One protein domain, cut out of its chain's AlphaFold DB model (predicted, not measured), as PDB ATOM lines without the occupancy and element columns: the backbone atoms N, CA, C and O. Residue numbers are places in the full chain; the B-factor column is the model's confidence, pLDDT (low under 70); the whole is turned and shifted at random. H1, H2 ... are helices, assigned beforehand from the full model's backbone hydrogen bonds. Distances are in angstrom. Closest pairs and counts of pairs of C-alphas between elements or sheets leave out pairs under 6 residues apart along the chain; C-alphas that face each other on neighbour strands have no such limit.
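Overview. This is residues 51 to 173 of the 789 residues of an uncharacterized protein of Macrostomum lignano (UniProt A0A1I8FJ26). One long helix, H7, runs through the domain, with H2 slanting across one side of it and H3 meeting its first residues after a corner between H2 and H3. The shorter helices H4, H5 and H6 lie on the side of H7 away from H2, and the small H1 sits by both H2 and H7. Residues 95 to 100 stick out as a loop at one end of the longest axis, and residues 164 to 173 of H7 stick out at the other. The printed part has 123 residues with seven named helices, H1 to H7 in order along the chain, and no named strand; the class is all helix. It is compact, with a radius of gyration of the C-alphas of 15.4 A, but elongated, spanning 52 by 30 by 25 A.

Along the chain. H1 is residues 52 to 55, with C-alpha 52 at (285.626, 294.504, 370.150). H2, residues 61 to 77, is 24.2 A long, and H3, residues 79 to 93, is 21.1 A long. H4, residues 107 to 116, is 14.0 A long and begins with C-alpha 107 at (296.019, 310.471, 372.289). H5 is residues 126 to 130, and H6 is residues 137 to 140. H7, residues 149 to 173, is 36.1 A long and ends with C-alpha 173 at (300.993, 276.896, 377.741).

Arrangement. H1 is close to H2 but not clearly touching, the closest C-alphas, those of Phe 54 and Leu 64, being 7.1 A apart. H2 and H7 are close but not clearly touching at Ala 71 and Val 157, whose C-alphas are 7.2 A apart, with a steep tilt of 53 degrees, opposite ways. H2 and H3 meet only through their link. H3 touches H4 with residues 89 to 93 alone, the closest C-alphas being those of Tyr 89 and Gln 109, 6.4 A apart. H3 and H7 only just touch, with 3 pairs of C-alphas within 8 A; the closest are those of Tyr 86 and Phe 149, 7.0 A apart. H5 is close to H7 but not clearly touching, with C-alphas 129 and 159 the closest at 6.7 A. H5 and H6 are likewise close but not clearly touching, at C-alphas 130 and 140, 5.6 A apart. H6 and H7 are apart. Every O i to N i+4 pair is within hydrogen-bond range in H2, H3, H4 and H5, and 20 of 21 are in H7; H1 and H6 are too short for such a pair.

Size, cuts and confidence. The C-alphas farthest apart are those of Asn 97 and Arg 173, 52.9 A. The printed part has no cut. The link from H3 to H4, residues 94 to 106, is long, and its residues 105 to 106 pair antiparallel with residues 146 to 147. The mean pLDDT of the printed part is 82.3, and 23 residues are under 70, among them residues 97 to 102 and 166 to 173.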
ATOM      1  N   ASP A  51     282.926 295.498 373.172       82.50
ATOM      2  CA  ASP A  51     282.442 294.413 372.312       82.50
ATOM      3  C   ASP A  51     283.505 293.962 371.297       82.50
ATOM      4  O   ASP A  51     283.591 292.783 370.956       82.50
ATOM      5  N   HIS A  52     284.431 294.851 370.926       79.12
ATOM      6  CA  HIS A  52     285.626 294.504 370.150       79.12
ATOM      7  C   HIS A  52     286.523 293.457 370.827       79.12
ATOM      8  O   HIS A  52     287.150 292.657 370.138       79.12
ATOM      9  N   ILE A  53     286.548 293.389 372.164       79.38
ATOM     10  CA  ILE A  53     287.281 292.349 372.910       79.38
ATOM     11  C   ILE A  53     286.620 290.971 372.728       79.38
ATOM     12  O   ILE A  53     287.289 289.942 372.831       79.38
ATOM     13  N   PHE A  54     285.314 290.935 372.441       73.06
ATOM     14  CA  PHE A  54     284.579 289.705 372.141       73.06
ATOM     15  C   PHE A  54     284.831 289.247 370.704       73.06
ATOM     16  O   PHE A  54     285.000 288.052 370.483       73.06
ATOM     17  N   LEU A  55     284.929 290.182 369.754       77.25
ATOM     18  CA  LEU A  55     285.291 289.881 368.364       77.25
ATOM     19  C   LEU A  55     286.740 289.379 368.240       77.25
ATOM     20  O   LEU A  55     287.007 288.440 367.499       77.25
ATOM     21  N   ALA A  56     287.672 289.960 368.999       70.75
ATOM     22  CA  ALA A  56     289.101 289.643 368.923       70.75
ATOM     23  C   ALA A  56     289.534 288.360 369.668       70.75
ATOM     24  O   ALA A  56     290.736 288.098 369.771       70.75
ATOM     25  N   GLY A  57     288.618 287.573 370.249       69.81
ATOM     26  CA  GLY A  57     289.009 286.460 371.116       69.81
ATOM     27  C   GLY A  57     288.053 285.273 371.144       69.81
ATOM     28  O   GLY A  57     286.906 285.400 371.560       69.81
ATOM     29  N   ASN A  58     288.598 284.077 370.890       69.69
ATOM     30  CA  ASN A  58     287.923 282.765 370.930       69.69
ATOM     31  C   ASN A  58     287.478 282.321 372.353       69.69
ATOM     32  O   ASN A  58     287.434 281.133 372.680       69.69
ATOM     33  N   CYS A  59     287.188 283.262 373.253       68.62
ATOM     34  CA  CYS A  59     286.636 283.004 374.578       68.62
ATOM     35  C   CYS A  59     285.119 282.814 374.493       68.62
ATOM     36  O   CYS A  59     284.415 283.675 373.974       68.62
ATOM     37  N   SER A  60     284.588 281.749 375.106       78.94
ATOM     38  CA  SER A  60     283.137 281.539 375.152       78.94
ATOM     39  C   SER A  60     282.406 282.748 375.753       78.94
ATOM     40  O   SER A  60     282.792 283.270 376.807       78.94
ATOM     41  N   THR A  61     281.336 283.177 375.081       78.56
ATOM     42  CA  THR A  61     280.598 284.423 375.359       78.56
ATOM     43  C   THR A  61     280.182 284.546 376.826       78.56
ATOM     44  O   THR A  61     280.376 285.594 377.438       78.56
ATOM     45  N   ALA A  62     279.720 283.457 377.447       84.31
ATOM     46  CA  ALA A  62     279.388 283.400 378.874       84.31
ATOM     47  C   ALA A  62     280.595 283.688 379.796       84.31
ATOM     48  O   ALA A  62     280.473 284.420 380.784       84.31
ATOM     49  N   THR A  63     281.782 283.164 379.465       80.94
ATOM     50  CA  THR A  63     283.018 283.426 380.223       80.94
ATOM     51  C   THR A  63     283.439 284.884 380.085       80.94
ATOM     52  O   THR A  63     283.811 285.509 381.083       80.94
ATOM     53  N   LEU A  64     283.375 285.433 378.870       80.75
ATOM     54  CA  LEU A  64     283.816 286.797 378.593       80.75
ATOM     55  C   LEU A  64     282.829 287.841 379.132       80.75
ATOM     56  O   LEU A  64     283.263 288.773 379.799       80.75
ATOM     57  N   ARG A  65     281.512 287.622 379.023       82.00
ATOM     58  CA  ARG A  65     280.478 288.474 379.648       82.00
ATOM     59  C   ARG A  65     280.633 288.538 381.172       82.00
ATOM     60  O   ARG A  65     280.419 289.592 381.770       82.00
ATOM     61  N   ARG A  66     281.070 287.445 381.812       85.06
ATOM     62  CA  ARG A  66     281.416 287.442 383.244       85.06
ATOM     63  C   ARG A  66     282.692 288.237 383.541       85.06
ATOM     64  O   ARG A  66     282.707 288.969 384.526       85.06
ATOM     65  N   ARG A  67     283.735 288.140 382.701       81.31
ATOM     66  CA  ARG A  67     284.932 289.000 382.814       81.31
ATOM     67  C   ARG A  67     284.557 290.475 382.648       81.31
ATOM     68  O   ARG A  67     284.940 291.264 383.501       81.31
ATOM     69  N   LEU A  68     283.760 290.828 381.635       83.19
ATOM     70  CA  LEU A  68     283.291 292.192 381.367       83.19
ATOM     71  C   LEU A  68     282.550 292.789 382.571       83.19
ATOM     72  O   LEU A  68     282.942 293.846 383.050       83.19
ATOM     73  N   ARG A  69     281.544 292.087 383.117       86.19
ATOM     74  CA  ARG A  69     280.821 292.517 384.335       86.19
ATOM     75  C   ARG A  69     281.755 292.776 385.521       86.19
ATOM     76  O   ARG A  69     281.488 293.639 386.350       86.19
ATOM     77  N   GLN A  70     282.851 292.027 385.613       86.81
ATOM     78  CA  GLN A  70     283.830 292.176 386.684       86.81
ATOM     79  C   GLN A  70     284.865 293.276 386.386       86.81
ATOM     80  O   GLN A  70     285.356 293.908 387.320       86.81
ATOM     81  N   ALA A  71     285.146 293.549 385.109       84.62
ATOM     82  CA  ALA A  71     285.932 294.687 384.646       84.62
ATOM     83  C   ALA A  71     285.199 296.004 384.903       84.62
ATOM     84  O   ALA A  71     285.785 296.901 385.501       84.62
ATOM     85  N   SER A  72     283.916 296.099 384.533       86.06
ATOM     86  CA  SER A  72     283.096 297.288 384.779       86.06
ATOM     87  C   SER A  72     282.920 297.534 386.277       86.06
ATOM     88  O   SER A  72     283.242 298.625 386.733       86.06
ATOM     89  N   PHE A  73     282.553 296.519 387.072       88.00
ATOM     90  CA  PHE A  73     282.488 296.630 388.539       88.00
ATOM     91  C   PHE A  73     283.791 297.168 389.155       88.00
ATOM     92  O   PHE A  73     283.774 298.017 390.047       88.00
ATOM     93  N   VAL A  74     284.940 296.700 388.661       88.06
ATOM     94  CA  VAL A  74     286.248 297.186 389.110       88.06
ATOM     95  C   VAL A  74     286.526 298.607 388.598       88.06
ATOM     96  O   VAL A  74     286.941 299.436 389.398       88.06
ATOM     97  N   ALA A  75     286.247 298.939 387.338       87.25
ATOM     98  CA  ALA A  75     286.420 300.291 386.797       87.25
ATOM     99  C   ALA A  75     285.577 301.334 387.556       87.25
ATOM    100  O   ALA A  75     286.102 302.384 387.924       87.25
ATOM    101  N   ILE A  76     284.321 301.009 387.883       89.00
ATOM    102  CA  ILE A  76     283.404 301.829 388.696       89.00
ATOM    103  C   ILE A  76     284.019 302.134 390.068       89.00
ATOM    104  O   ILE A  76     284.098 303.290 390.471       89.00
ATOM    105  N   HIS A  77     284.547 301.119 390.761       90.88
ATOM    106  CA  HIS A  77     285.172 301.283 392.081       90.88
ATOM    107  C   HIS A  77     286.426 302.193 392.057       90.88
ATOM    108  O   HIS A  77     286.838 302.727 393.090       90.88
ATOM    109  N   TYR A  78     287.059 302.394 390.898       92.12
ATOM    110  CA  TYR A  78     288.191 303.316 390.739       92.12
ATOM    111  C   TYR A  78     287.839 304.572 389.921       92.12
ATOM    112  O   TYR A  78     288.737 305.378 389.667       92.12
ATOM    113  N   LEU A  79     286.568 304.786 389.557       92.81
ATOM    114  CA  LEU A  79     286.122 305.824 388.619       92.81
ATOM    115  C   LEU A  79     286.564 307.223 389.055       92.81
ATOM    116  O   LEU A  79     287.165 307.932 388.255       92.81
ATOM    117  N   ASP A  80     286.398 307.597 390.326       93.62
ATOM    118  CA  ASP A  80     286.844 308.907 390.833       93.62
ATOM    119  C   ASP A  80     288.359 309.113 390.731       93.62
ATOM    120  O   ASP A  80     288.836 310.223 390.483       93.62
ATOM    121  N   LYS A  81     289.140 308.045 390.916       94.12
ATOM    122  CA  LYS A  81     290.605 308.094 390.822       94.12
ATOM    123  C   LYS A  81     291.033 308.187 389.359       94.12
ATOM    124  O   LYS A  81     291.864 309.025 389.024       94.12
ATOM    125  N   LEU A  82     290.396 307.408 388.487       94.62
ATOM    126  CA  LEU A  82     290.576 307.459 387.036       94.62
ATOM    127  C   LEU A  82     290.180 308.825 386.460       94.62
ATOM    128  O   LEU A  82     290.918 309.370 385.648       94.62
ATOM    129  N   ARG A  83     289.090 309.432 386.941       94.62
ATOM    130  CA  ARG A  83     288.632 310.773 386.545       94.62
ATOM    131  C   ARG A  83     289.593 311.873 386.998       94.62
ATOM    132  O   ARG A  83     289.848 312.801 386.237       94.62
ATOM    133  N   ARG A  84     290.188 311.757 388.194       94.75
ATOM    134  CA  ARG A  84     291.263 312.663 388.652       94.75
ATOM    135  C   ARG A  84     292.521 312.547 387.786       94.75
ATOM    136  O   ARG A  84     293.092 313.573 387.432       94.75
ATOM    137  N   ILE A  85     292.923 311.328 387.416       95.50
ATOM    138  CA  ILE A  85     294.068 311.082 386.522       95.50
ATOM    139  C   ILE A  85     293.785 311.656 385.127       95.50
ATOM    140  O   ILE A  85     294.571 312.460 384.634       95.50
ATOM    141  N   TYR A  86     292.639 311.324 384.528       95.50
ATOM    142  CA  TYR A  86     292.194 311.862 383.240       95.50
ATOM    143  C   TYR A  86     292.194 313.399 383.226       95.50
ATOM    144  O   TYR A  86     292.843 314.002 382.377       95.50
ATOM    145  N   ASN A  87     291.563 314.042 384.219       94.56
ATOM    146  CA  ASN A  87     291.530 315.505 384.336       94.56
ATOM    147  C   ASN A  87     292.936 316.120 384.476       94.56
ATOM    148  O   ASN A  87     293.194 317.204 383.948       94.56
ATOM    149  N   TYR A  88     293.862 315.446 385.167       94.56
ATOM    150  CA  TYR A  88     295.242 315.915 385.288       94.56
ATOM    151  C   TYR A  88     295.968 315.895 383.936       94.56
ATOM    152  O   TYR A  88     296.522 316.917 383.536       94.56
ATOM    153  N   TYR A  89     295.902 314.802 383.172       94.75
ATOM    154  CA  TYR A  89     296.529 314.792 381.844       94.75
ATOM    155  C   TYR A  89     295.792 315.722 380.859       94.75
ATOM    156  O   TYR A  89     296.449 316.470 380.140       94.75
ATOM    157  N   ALA A  90     294.461 315.825 380.908       93.31
ATOM    158  CA  ALA A  90     293.700 316.778 380.090       93.31
ATOM    159  C   ALA A  90     294.022 318.261 380.399       93.31
ATOM    160  O   ALA A  90     293.935 319.116 379.517       93.31
ATOM    161  N   THR A  91     294.443 318.609 381.623       91.50
ATOM    162  CA  THR A  91     294.937 319.973 381.914       91.50
ATOM    163  C   THR A  91     296.370 320.208 381.425       91.50
ATOM    164  O   THR A  91     296.681 321.333 381.040       91.50
ATOM    165  N   LEU A  92     297.208 319.168 381.298       89.25
ATOM    166  CA  LEU A  92     298.518 319.274 380.628       89.25
ATOM    167  C   LEU A  92     298.409 319.594 379.120       89.25
ATOM    168  O   LEU A  92     299.401 320.025 378.535       89.25
ATOM    169  N   ALA A  93     297.237 319.407 378.496       80.12
ATOM    170  CA  ALA A  93     296.996 319.730 377.081       80.12
ATOM    171  C   ALA A  93     296.862 321.241 376.868       80.12
ATOM    172  O   ALA A  93     297.340 321.813 375.891       80.12
ATOM    173  N   ARG A  94     296.210 321.895 377.834       76.56
ATOM    174  CA  ARG A  94     295.697 323.271 377.779       76.56
ATOM    175  C   ARG A  94     296.785 324.331 377.988       76.56
ATOM    176  O   ARG A  94     296.521 325.394 378.538       76.56
ATOM    177  N   ARG A  95     298.028 324.018 377.606       69.94
ATOM    178  CA  ARG A  95     299.195 324.903 377.756       69.94
ATOM    179  C   ARG A  95     299.435 325.813 376.543       69.94
ATOM    180  O   ARG A  95     300.341 326.634 376.587       69.94
ATOM    181  N   GLY A  96     298.615 325.677 375.499       71.94
ATOM    182  CA  GLY A  96     298.351 326.718 374.504       71.94
ATOM    183  C   GLY A  96     296.953 327.309 374.719       71.94
ATOM    184  O   GLY A  96     296.067 326.622 375.227       71.94
ATOM    185  N   ASN A  97     296.749 328.568 374.325       57.81
ATOM    186  CA  ASN A  97     295.635 329.428 374.767       57.81
ATOM    187  C   ASN A  97     294.224 329.057 374.237       57.81
ATOM    188  O   ASN A  97     293.305 329.872 374.318       57.81
ATOM    189  N   SER A  98     294.017 327.846 373.712       59.97
ATOM    190  CA  SER A  98     292.693 327.375 373.291       59.97
ATOM    191  C   SER A  98     291.802 327.119 374.512       59.97
ATOM    192  O   SER A  98     291.996 326.168 375.272       59.97
ATOM    193  N   ARG A  99     290.818 328.001 374.715       63.47
ATOM    194  CA  ARG A  99     289.884 327.976 375.856       63.47
ATOM    195  C   ARG A  99     288.688 327.035 375.636       63.47
ATOM    196  O   ARG A  99     287.919 326.812 376.566       63.47
ATOM    197  N   THR A 100     288.527 326.505 374.423       61.53
ATOM    198  CA  THR A 100     287.226 326.093 373.870       61.53
ATOM    199  C   THR A 100     286.688 324.755 374.385       61.53
ATOM    200  O   THR A 100     285.479 324.630 374.536       61.53
ATOM    201  N   MET A 101     287.548 323.773 374.691       64.25
ATOM    202  CA  MET A 101     287.118 322.438 375.146       64.25
ATOM    203  C   MET A 101     287.709 322.070 376.518       64.25
ATOM    204  O   MET A 101     288.833 321.562 376.616       64.25
ATOM    205  N   PRO A 102     286.979 322.317 377.623       69.44
ATOM    206  CA  PRO A 102     287.430 321.921 378.945       69.44
ATOM    207  C   PRO A 102     287.298 320.402 379.142       69.44
ATOM    208  O   PRO A 102     286.208 319.869 379.322       69.44
ATOM    209  N   ASN A 103     288.453 319.746 379.276       80.25
ATOM    210  CA  ASN A 103     288.628 318.365 379.757       80.25
ATOM    211  C   ASN A 103     288.451 317.260 378.697       80.25
ATOM    212  O   ASN A 103     287.983 316.167 379.015       80.25
ATOM    213  N   VAL A 104     288.896 317.516 377.466       92.06
ATOM    214  CA  VAL A 104     289.255 316.467 376.499       92.06
ATOM    215  C   VAL A 104     290.742 316.114 376.663       92.06
ATOM    216  O   VAL A 104     291.558 316.995 376.941       92.06
ATOM    217  N   LEU A 105     291.087 314.832 376.540       93.56
ATOM    218  CA  LEU A 105     292.462 314.316 376.530       93.56
ATOM    219  C   LEU A 105     292.867 314.037 375.072       93.56
ATOM    220  O   LEU A 105     292.049 313.497 374.337       93.56
ATOM    221  N   THR A 106     294.095 314.339 374.633       93.62
ATOM    222  CA  THR A 106     294.558 313.874 373.301       93.62
ATOM    223  C   THR A 106     295.364 312.579 373.394       93.62
ATOM    224  O   THR A 106     295.981 312.280 374.424       93.62
ATOM    225  N   MET A 107     295.385 311.794 372.316       93.38
ATOM    226  CA  MET A 107     296.019 310.471 372.289       93.38
ATOM    227  C   MET A 107     297.515 310.505 372.654       93.38
ATOM    228  O   MET A 107     297.985 309.660 373.416       93.38
ATOM    229  N   LEU A 108     298.250 311.548 372.246       92.56
ATOM    230  CA  LEU A 108     299.639 311.790 372.668       92.56
ATOM    231  C   LEU A 108     299.802 311.845 374.197       92.56
ATOM    232  O   LEU A 108     300.818 311.418 374.752       92.56
ATOM    233  N   GLN A 109     298.801 312.368 374.903       93.94
ATOM    234  CA  GLN A 109     298.802 312.469 376.360       93.94
ATOM    235  C   GLN A 109     298.374 311.173 377.035       93.94
ATOM    236  O   GLN A 109     298.881 310.857 378.110       93.94
ATOM    237  N   PHE A 110     297.476 310.418 376.404       94.56
ATOM    238  CA  PHE A 110     297.163 309.060 376.823       94.56
ATOM    239  C   PHE A 110     298.418 308.176 376.748       94.56
ATOM    240  O   PHE A 110     298.780 307.537 377.733       94.56
ATOM    241  N   TRP A 111     299.171 308.236 375.646       92.75
ATOM    242  CA  TRP A 111     300.470 307.566 375.523       92.75
ATOM    243  C   TRP A 111     301.485 308.043 376.567       92.75
ATOM    244  O   TRP A 111     302.212 307.229 377.141       92.75
ATOM    245  N   ARG A 112     301.512 309.349 376.866       93.50
ATOM    246  CA  ARG A 112     302.345 309.892 377.944       93.50
ATOM    247  C   ARG A 112     301.972 309.298 379.304       93.50
ATOM    248  O   ARG A 112     302.867 308.837 379.998       93.50
ATOM    249  N   LEU A 113     300.688 309.244 379.659       94.44
ATOM    250  CA  LEU A 113     300.208 308.568 380.870       94.44
ATOM    251  C   LEU A 113     300.640 307.093 380.897       94.44
ATOM    252  O   LEU A 113     301.129 306.617 381.918       94.44
ATOM    253  N   MET A 114     300.515 306.374 379.778       92.19
ATOM    254  CA  MET A 114     300.923 304.967 379.677       92.19
ATOM    255  C   MET A 114     302.436 304.766 379.903       92.19
ATOM    256  O   MET A 114     302.843 303.764 380.504       92.19
ATOM    257  N   LYS A 115     303.262 305.734 379.478       90.75
ATOM    258  CA  LYS A 115     304.711 305.788 379.736       90.75
ATOM    259  C   LYS A 115     305.034 306.181 381.181       90.75
ATOM    260  O   LYS A 115     305.821 305.498 381.833       90.75
ATOM    261  N   ASP A 116     304.401 307.229 381.702       92.88
ATOM    262  CA  ASP A 116     304.609 307.739 383.064       92.88
ATOM    263  C   ASP A 116     304.170 306.690 384.121       92.88
ATOM    264  O   ASP A 116     304.813 306.548 385.164       92.88
ATOM    265  N   CYS A 117     303.162 305.862 383.811       89.88
ATOM    266  CA  CYS A 117     302.749 304.686 384.594       89.88
ATOM    267  C   CYS A 117     303.565 303.401 384.341       89.88
ATOM    268  O   CYS A 117     303.343 302.408 385.034       89.88
ATOM    269  N   ARG A 118     304.519 303.403 383.398       88.62
ATOM    270  CA  ARG A 118     305.409 302.267 383.065       88.62
ATOM    271  C   ARG A 118     304.692 300.979 382.643       88.62
ATOM    272  O   ARG A 118     305.141 299.872 382.942       88.62
ATOM    273  N   PHE A 119     303.580 301.117 381.926       80.06
ATOM    274  CA  PHE A 119     303.005 299.993 381.179       80.06
ATOM    275  C   PHE A 119     303.793 299.736 379.890       80.06
ATOM    276  O   PHE A 119     303.987 298.587 379.507       80.06
ATOM    277  N   ILE A 120     304.300 300.813 379.281       79.44
ATOM    278  CA  ILE A 120     305.290 300.771 378.204       79.44
ATOM    279  C   ILE A 120     306.661 300.498 378.845       79.44
ATOM    280  O   ILE A 120     307.355 301.428 379.257       79.44
ATOM    281  N   ASN A 121     307.006 299.218 378.981       75.06
ATOM    282  CA  ASN A 121     308.387 298.767 379.184       75.06
ATOM    283  C   ASN A 121     309.015 298.468 377.815       75.06
ATOM    284  O   ASN A 121     308.293 298.369 376.824       75.06
ATOM    285  N   ASP A 122     310.333 298.289 377.762       66.12
ATOM    286  CA  ASP A 122     311.074 298.135 376.502       66.12
ATOM    287  C   ASP A 122     310.580 296.938 375.653       66.12
ATOM    288  O   ASP A 122     310.525 297.031 374.428       66.12
ATOM    289  N   ASP A 123     310.100 295.864 376.297       70.75
ATOM    290  CA  ASP A 123     309.512 294.679 375.645       70.75
ATOM    291  C   ASP A 123     308.132 294.929 374.993       70.75
ATOM    292  O   ASP A 123     307.709 294.189 374.100       70.75
ATOM    293  N   CYS A 124     307.390 295.942 375.459       77.25
ATOM    294  CA  CYS A 124     306.020 296.240 375.034       77.25
ATOM    295  C   CYS A 124     305.954 297.646 374.433       77.25
ATOM    296  O   CYS A 124     305.491 298.609 375.053       77.25
ATOM    297  N   GLY A 125     306.474 297.757 373.209       81.06
ATOM    298  CA  GLY A 125     306.540 299.012 372.470       81.06
ATOM    299  C   GLY A 125     305.169 299.660 372.262       81.06
ATOM    300  O   GLY A 125     304.152 298.981 372.124       81.06
ATOM    301  N   LEU A 126     305.154 300.995 372.174       82.00
ATOM    302  CA  LEU A 126     303.937 301.802 372.002       82.00
ATOM    303  C   LEU A 126     303.046 301.321 370.838       82.00
ATOM    304  O   LEU A 126     301.825 301.372 370.949       82.00
ATOM    305  N   TRP A 127     303.653 300.800 369.767       82.19
ATOM    306  CA  TRP A 127     302.955 300.235 368.610       82.19
ATOM    307  C   TRP A 127     302.073 299.022 368.958       82.19
ATOM    308  O   TRP A 127     300.999 298.868 368.392       82.19
ATOM    309  N   GLN A 128     302.462 298.181 369.923       83.75
ATOM    310  CA  GLN A 128     301.609 297.075 370.378       83.75
ATOM    311  C   GLN A 128     300.353 297.625 371.060       83.75
ATOM    312  O   GLN A 128     299.254 297.128 370.846       83.75
ATOM    313  N   ILE A 129     300.522 298.692 371.844       82.69
ATOM    314  CA  ILE A 129     299.455 299.332 372.615       82.69
ATOM    315  C   ILE A 129     298.496 300.132 371.718       82.69
ATOM    316  O   ILE A 129     297.299 300.108 371.989       82.69
ATOM    317  N   SER A 130     298.964 300.761 370.631       82.44
ATOM    318  CA  SER A 130     298.068 301.327 369.605       82.44
ATOM    319  C   SER A 130     297.318 300.239 368.833       82.44
ATOM    320  O   SER A 130     296.127 300.383 368.578       82.44
ATOM    321  N   ASN A 131     297.972 299.113 368.534       84.25
ATOM    322  CA  ASN A 131     297.343 297.989 367.831       84.25
ATOM    323  C   ASN A 131     296.313 297.239 368.706       84.25
ATOM    324  O   ASN A 131     295.548 296.426 368.191       84.25
ATOM    325  N   TYR A 132     296.265 297.523 370.012       78.81
ATOM    326  CA  TYR A 132     295.206 297.085 370.925       78.81
ATOM    327  C   TYR A 132     293.999 298.047 370.982       78.81
ATOM    328  O   TYR A 132     293.134 297.841 371.831       78.81
ATOM    329  N   ASP A 133     293.894 299.062 370.110       75.06
ATOM    330  CA  ASP A 133     292.686 299.898 369.953       75.06
ATOM    331  C   ASP A 133     291.915 299.579 368.650       75.06
ATOM    332  O   ASP A 133     291.956 300.345 367.682       75.06
ATOM    333  N   PRO A 134     291.188 298.446 368.582       61.53
ATOM    334  CA  PRO A 134     290.499 298.007 367.365       61.53
ATOM    335  C   PRO A 134     289.284 298.868 366.989       61.53
ATOM    336  O   PRO A 134     288.732 298.673 365.911       61.53
ATOM    337  N   LEU A 135     288.860 299.811 367.843       59.47
ATOM    338  CA  LEU A 135     287.766 300.736 367.526       59.47
ATOM    339  C   LEU A 135     288.097 301.616 366.310       59.47
ATOM    340  O   LEU A 135     287.191 301.977 365.569       59.47
ATOM    341  N   THR A 136     289.379 301.930 366.084       64.38
ATOM    342  CA  THR A 136     289.860 302.631 364.880       64.38
ATOM    343  C   THR A 136     291.374 302.414 364.685       64.38
ATOM    344  O   THR A 136     292.145 303.275 365.115       64.38
ATOM    345  N   PRO A 137     291.856 301.346 364.023       68.88
ATOM    346  CA  PRO A 137     293.298 301.161 363.803       68.88
ATOM    347  C   PRO A 137     293.933 302.343 363.042       68.88
ATOM    348  O   PRO A 137     295.009 302.810 363.402       68.88
ATOM    349  N   GLU A 138     293.220 302.911 362.066       73.88
ATOM    350  CA  GLU A 138     293.675 304.066 361.275       73.88
ATOM    351  C   GLU A 138     293.875 305.339 362.116       73.88
ATOM    352  O   GLU A 138     294.834 306.080 361.909       73.88
ATOM    353  N   THR A 139     292.996 305.598 363.095       73.19
ATOM    354  CA  THR A 139     293.083 306.809 363.937       73.19
ATOM    355  C   THR A 139     293.792 306.575 365.271       73.19
ATOM    356  O   THR A 139     294.181 307.545 365.922       73.19
ATOM    357  N   ALA A 140     294.044 305.319 365.657       76.31
ATOM    358  CA  ALA A 140     294.815 304.961 366.849       76.31
ATOM    359  C   ALA A 140     296.238 305.542 366.814       76.31
ATOM    360  O   ALA A 140     296.786 305.859 367.865       76.31
ATOM    361  N   HIS A 141     296.811 305.736 365.621       81.94
ATOM    362  CA  HIS A 141     298.123 306.357 365.421       81.94
ATOM    363  C   HIS A 141     298.103 307.895 365.357       81.94
ATOM    364  O   HIS A 141     299.172 308.504 365.324       81.94
ATOM    365  N   ASN A 142     296.936 308.553 365.353       89.31
ATOM    366  CA  ASN A 142     296.853 310.015 365.306       89.31
ATOM    367  C   ASN A 142     297.106 310.616 366.711       89.31
ATOM    368  O   ASN A 142     296.237 310.506 367.578       89.31
ATOM    369  N   PRO A 143     298.237 311.314 366.955       90.69
ATOM    370  CA  PRO A 143     298.569 311.858 368.276       90.69
ATOM    371  C   PRO A 143     297.603 312.961 368.742       90.69
ATOM    372  O   PRO A 143     297.512 313.232 369.942       90.69
ATOM    373  N   TYR A 144     296.878 313.584 367.809       91.25
ATOM    374  CA  TYR A 144     295.904 314.644 368.067       91.25
ATOM    375  C   TYR A 144     294.467 314.129 368.189       91.25
ATOM    376  O   TYR A 144     293.580 314.936 368.459       91.25
ATOM    377  N   LYS A 145     294.217 312.818 368.027       91.94
ATOM    378  CA  LYS A 145     292.886 312.236 368.248       91.94
ATOM    379  C   LYS A 145     292.403 312.585 369.657       91.94
ATOM    380  O   LYS A 145     293.116 312.357 370.638       91.94
ATOM    381  N   GLU A 146     291.196 313.124 369.734       93.06
ATOM    382  CA  GLU A 146     290.510 313.401 370.989       93.06
ATOM    383  C   GLU A 146     290.003 312.101 371.630       93.06
ATOM    384  O   GLU A 146     289.513 311.197 370.955       93.06
ATOM    385  N   VAL A 147     290.162 312.007 372.948       93.12
ATOM    386  CA  VAL A 147     289.817 310.854 373.781       93.12
ATOM    387  C   VAL A 147     288.889 311.358 374.878       93.12
ATOM    388  O   VAL A 147     289.319 312.097 375.771       93.12
ATOM    389  N   VAL A 148     287.614 310.971 374.825       93.94
ATOM    390  CA  VAL A 148     286.638 311.304 375.870       93.94
ATOM    391  C   VAL A 148     286.889 310.404 377.086       93.94
ATOM    392  O   VAL A 148     287.504 309.342 376.989       93.94
ATOM    393  N   PHE A 149     286.405 310.791 378.270       93.62
ATOM    394  CA  PHE A 149     286.583 309.996 379.492       93.62
ATOM    395  C   PHE A 149     286.070 308.544 379.374       93.62
ATOM    396  O   PHE A 149     286.618 307.660 380.030       93.62
ATOM    397  N   LEU A 150     285.058 308.275 378.540       92.25
ATOM    398  CA  LEU A 150     284.581 306.909 378.299       92.25
ATOM    399  C   LEU A 150     285.560 306.112 377.422       92.25
ATOM    400  O   LEU A 150     285.911 304.990 377.780       92.25
ATOM    401  N   ASP A 151     286.081 306.710 376.348       92.38
ATOM    402  CA  ASP A 151     287.089 306.094 375.471       92.38
ATOM    403  C   ASP A 151     288.376 305.800 376.241       92.38
ATOM    404  O   ASP A 151     288.908 304.697 376.184       92.38
ATOM    405  N   PHE A 152     288.811 306.745 377.076       94.00
ATOM    406  CA  PHE A 152     289.915 306.573 378.017       94.00
ATOM    407  C   PHE A 152     289.753 305.316 378.890       94.00
ATOM    408  O   PHE A 152     290.707 304.552 379.066       94.00
ATOM    409  N   LEU A 153     288.549 305.066 379.416       93.50
ATOM    410  CA  LEU A 153     288.251 303.852 380.180       93.50
ATOM    411  C   LEU A 153     288.220 302.602 379.289       93.50
ATOM    412  O   LEU A 153     288.735 301.562 379.704       93.50
ATOM    413  N   ASN A 154     287.675 302.701 378.073       91.94
ATOM    414  CA  ASN A 154     287.646 301.602 377.106       91.94
ATOM    415  C   ASN A 154     289.072 301.176 376.714       91.94
ATOM    416  O   ASN A 154     289.404 299.993 376.827       91.94
ATOM    417  N   HIS A 155     289.951 302.120 376.362       91.31
ATOM    418  CA  HIS A 155     291.362 301.858 376.069       91.31
ATOM    419  C   HIS A 155     292.078 301.250 377.288       91.31
ATOM    420  O   HIS A 155     292.737 300.220 377.154       91.31
ATOM    421  N   LEU A 156     291.914 301.809 378.498       92.19
ATOM    422  CA  LEU A 156     292.532 301.259 379.717       92.19
ATOM    423  C   LEU A 156     292.109 299.807 379.995       92.19
ATOM    424  O   LEU A 156     292.959 298.979 380.327       92.19
ATOM    425  N   VAL A 157     290.819 299.478 379.867       90.88
ATOM    426  CA  VAL A 157     290.331 298.102 380.078       90.88
ATOM    427  C   VAL A 157     290.775 297.172 378.947       90.88
ATOM    428  O   VAL A 157     291.116 296.023 379.224       90.88
ATOM    429  N   THR A 158     290.850 297.658 377.706       88.75
ATOM    430  CA  THR A 158     291.333 296.881 376.552       88.75
ATOM    431  C   THR A 158     292.824 296.565 376.679       88.75
ATOM    432  O   THR A 158     293.227 295.408 376.576       88.75
ATOM    433  N   ILE A 159     293.658 297.537 377.046       89.00
ATOM    434  CA  ILE A 159     295.095 297.316 377.263       89.00
ATOM    435  C   ILE A 159     295.325 296.396 378.477       89.00
ATOM    436  O   ILE A 159     296.136 295.470 378.408       89.00
ATOM    437  N   ALA A 160     294.553 296.553 379.559       87.94
ATOM    438  CA  ALA A 160     294.556 295.604 380.676       87.94
ATOM    439  C   ALA A 160     294.012 294.208 380.294       87.94
ATOM    440  O   ALA A 160     294.348 293.217 380.951       87.94
ATOM    441  N   TYR A 161     293.204 294.090 379.237       86.19
ATOM    442  CA  TYR A 161     292.825 292.804 378.659       86.19
ATOM    443  C   TYR A 161     294.002 292.158 377.929       86.19
ATOM    444  O   TYR A 161     294.379 291.049 378.298       86.19
ATOM    445  N   HIS A 162     294.631 292.843 376.971       83.94
ATOM    446  CA  HIS A 162     295.702 292.252 376.160       83.94
ATOM    447  C   HIS A 162     296.982 291.970 376.958       83.94
ATOM    448  O   HIS A 162     297.457 290.833 376.936       83.94
ATOM    449  N   LEU A 163     297.487 292.932 377.747       84.38
ATOM    450  CA  LEU A 163     298.704 292.746 378.558       84.38
ATOM    451  C   LEU A 163     298.607 291.497 379.444       84.38
ATOM    452  O   LEU A 163     299.499 290.650 379.464       84.38
ATOM    453  N   TYR A 164     297.493 291.345 380.162       80.31
ATOM    454  CA  TYR A 164     297.317 290.237 381.097       80.31
ATOM    455  C   TYR A 164     296.679 288.990 380.489       80.31
ATOM    456  O   TYR A 164     296.829 287.911 381.064       80.31
ATOM    457  N   GLY A 165     295.996 289.096 379.350       76.81
ATOM    458  CA  GLY A 165     295.585 287.957 378.533       76.81
ATOM    459  C   GLY A 165     296.819 287.185 378.082       76.81
ATOM    460  O   GLY A 165     296.987 286.029 378.469       76.81
ATOM    461  N   ASN A 166     297.747 287.876 377.414       67.62
ATOM    462  CA  ASN A 166     298.993 287.311 376.896       67.62
ATOM    463  C   ASN A 166     299.827 286.647 378.010       67.62
ATOM    464  O   ASN A 166     300.198 285.479 377.893       67.62
ATOM    465  N   ILE A 167     300.035 287.333 379.146       62.75
ATOM    466  CA  ILE A 167     300.746 286.770 380.315       62.75
ATOM    467  C   ILE A 167     300.064 285.493 380.840       62.75
ATOM    468  O   ILE A 167     300.739 284.522 381.198       62.75
ATOM    469  N   ASN A 168     298.728 285.460 380.895       61.69
ATOM    470  CA  ASN A 168     297.995 284.277 381.351       61.69
ATOM    471  C   ASN A 168     298.005 283.136 380.324       61.69
ATOM    472  O   ASN A 168     297.979 281.978 380.738       61.69
ATOM    473  N   GLU A 169     298.060 283.418 379.023       62.00
ATOM    474  CA  GLU A 169     298.177 282.386 377.988       62.00
ATOM    475  C   GLU A 169     299.566 281.758 377.945       62.00
ATOM    476  O   GLU A 169     299.661 280.531 377.982       62.00
ATOM    477  N   VAL A 170     300.636 282.557 377.985       56.41
ATOM    478  CA  VAL A 170     302.014 282.046 378.107       56.41
ATOM    479  C   VAL A 170     302.139 281.166 379.356       56.41
ATOM    480  O   VAL A 170     302.594 280.023 379.275       56.41
ATOM    481  N   ARG A 171     301.619 281.622 380.504       58.97
ATOM    482  CA  ARG A 171     301.622 280.833 381.748       58.97
ATOM    483  C   ARG A 171     300.745 279.569 381.689       58.97
ATOM    484  O   ARG A 171     301.005 278.636 382.445       58.97
ATOM    485  N   ARG A 172     299.728 279.516 380.820       59.72
ATOM    486  CA  ARG A 172     298.863 278.336 380.608       59.72
ATOM    487  C   ARG A 172     299.438 277.326 379.620       59.72
ATOM    488  O   ARG A 172     299.213 276.136 379.814       59.72
ATOM    489  N   ARG A 173     300.177 277.775 378.600       58.53
ATOM    490  CA  ARG A 173     300.993 276.896 377.741       58.53
ATOM    491  C   ARG A 173     302.149 276.281 378.541       58.53
ATOM    492  O   ARG A 173     302.517 275.137 378.295       58.53
TER     493      ARG A 173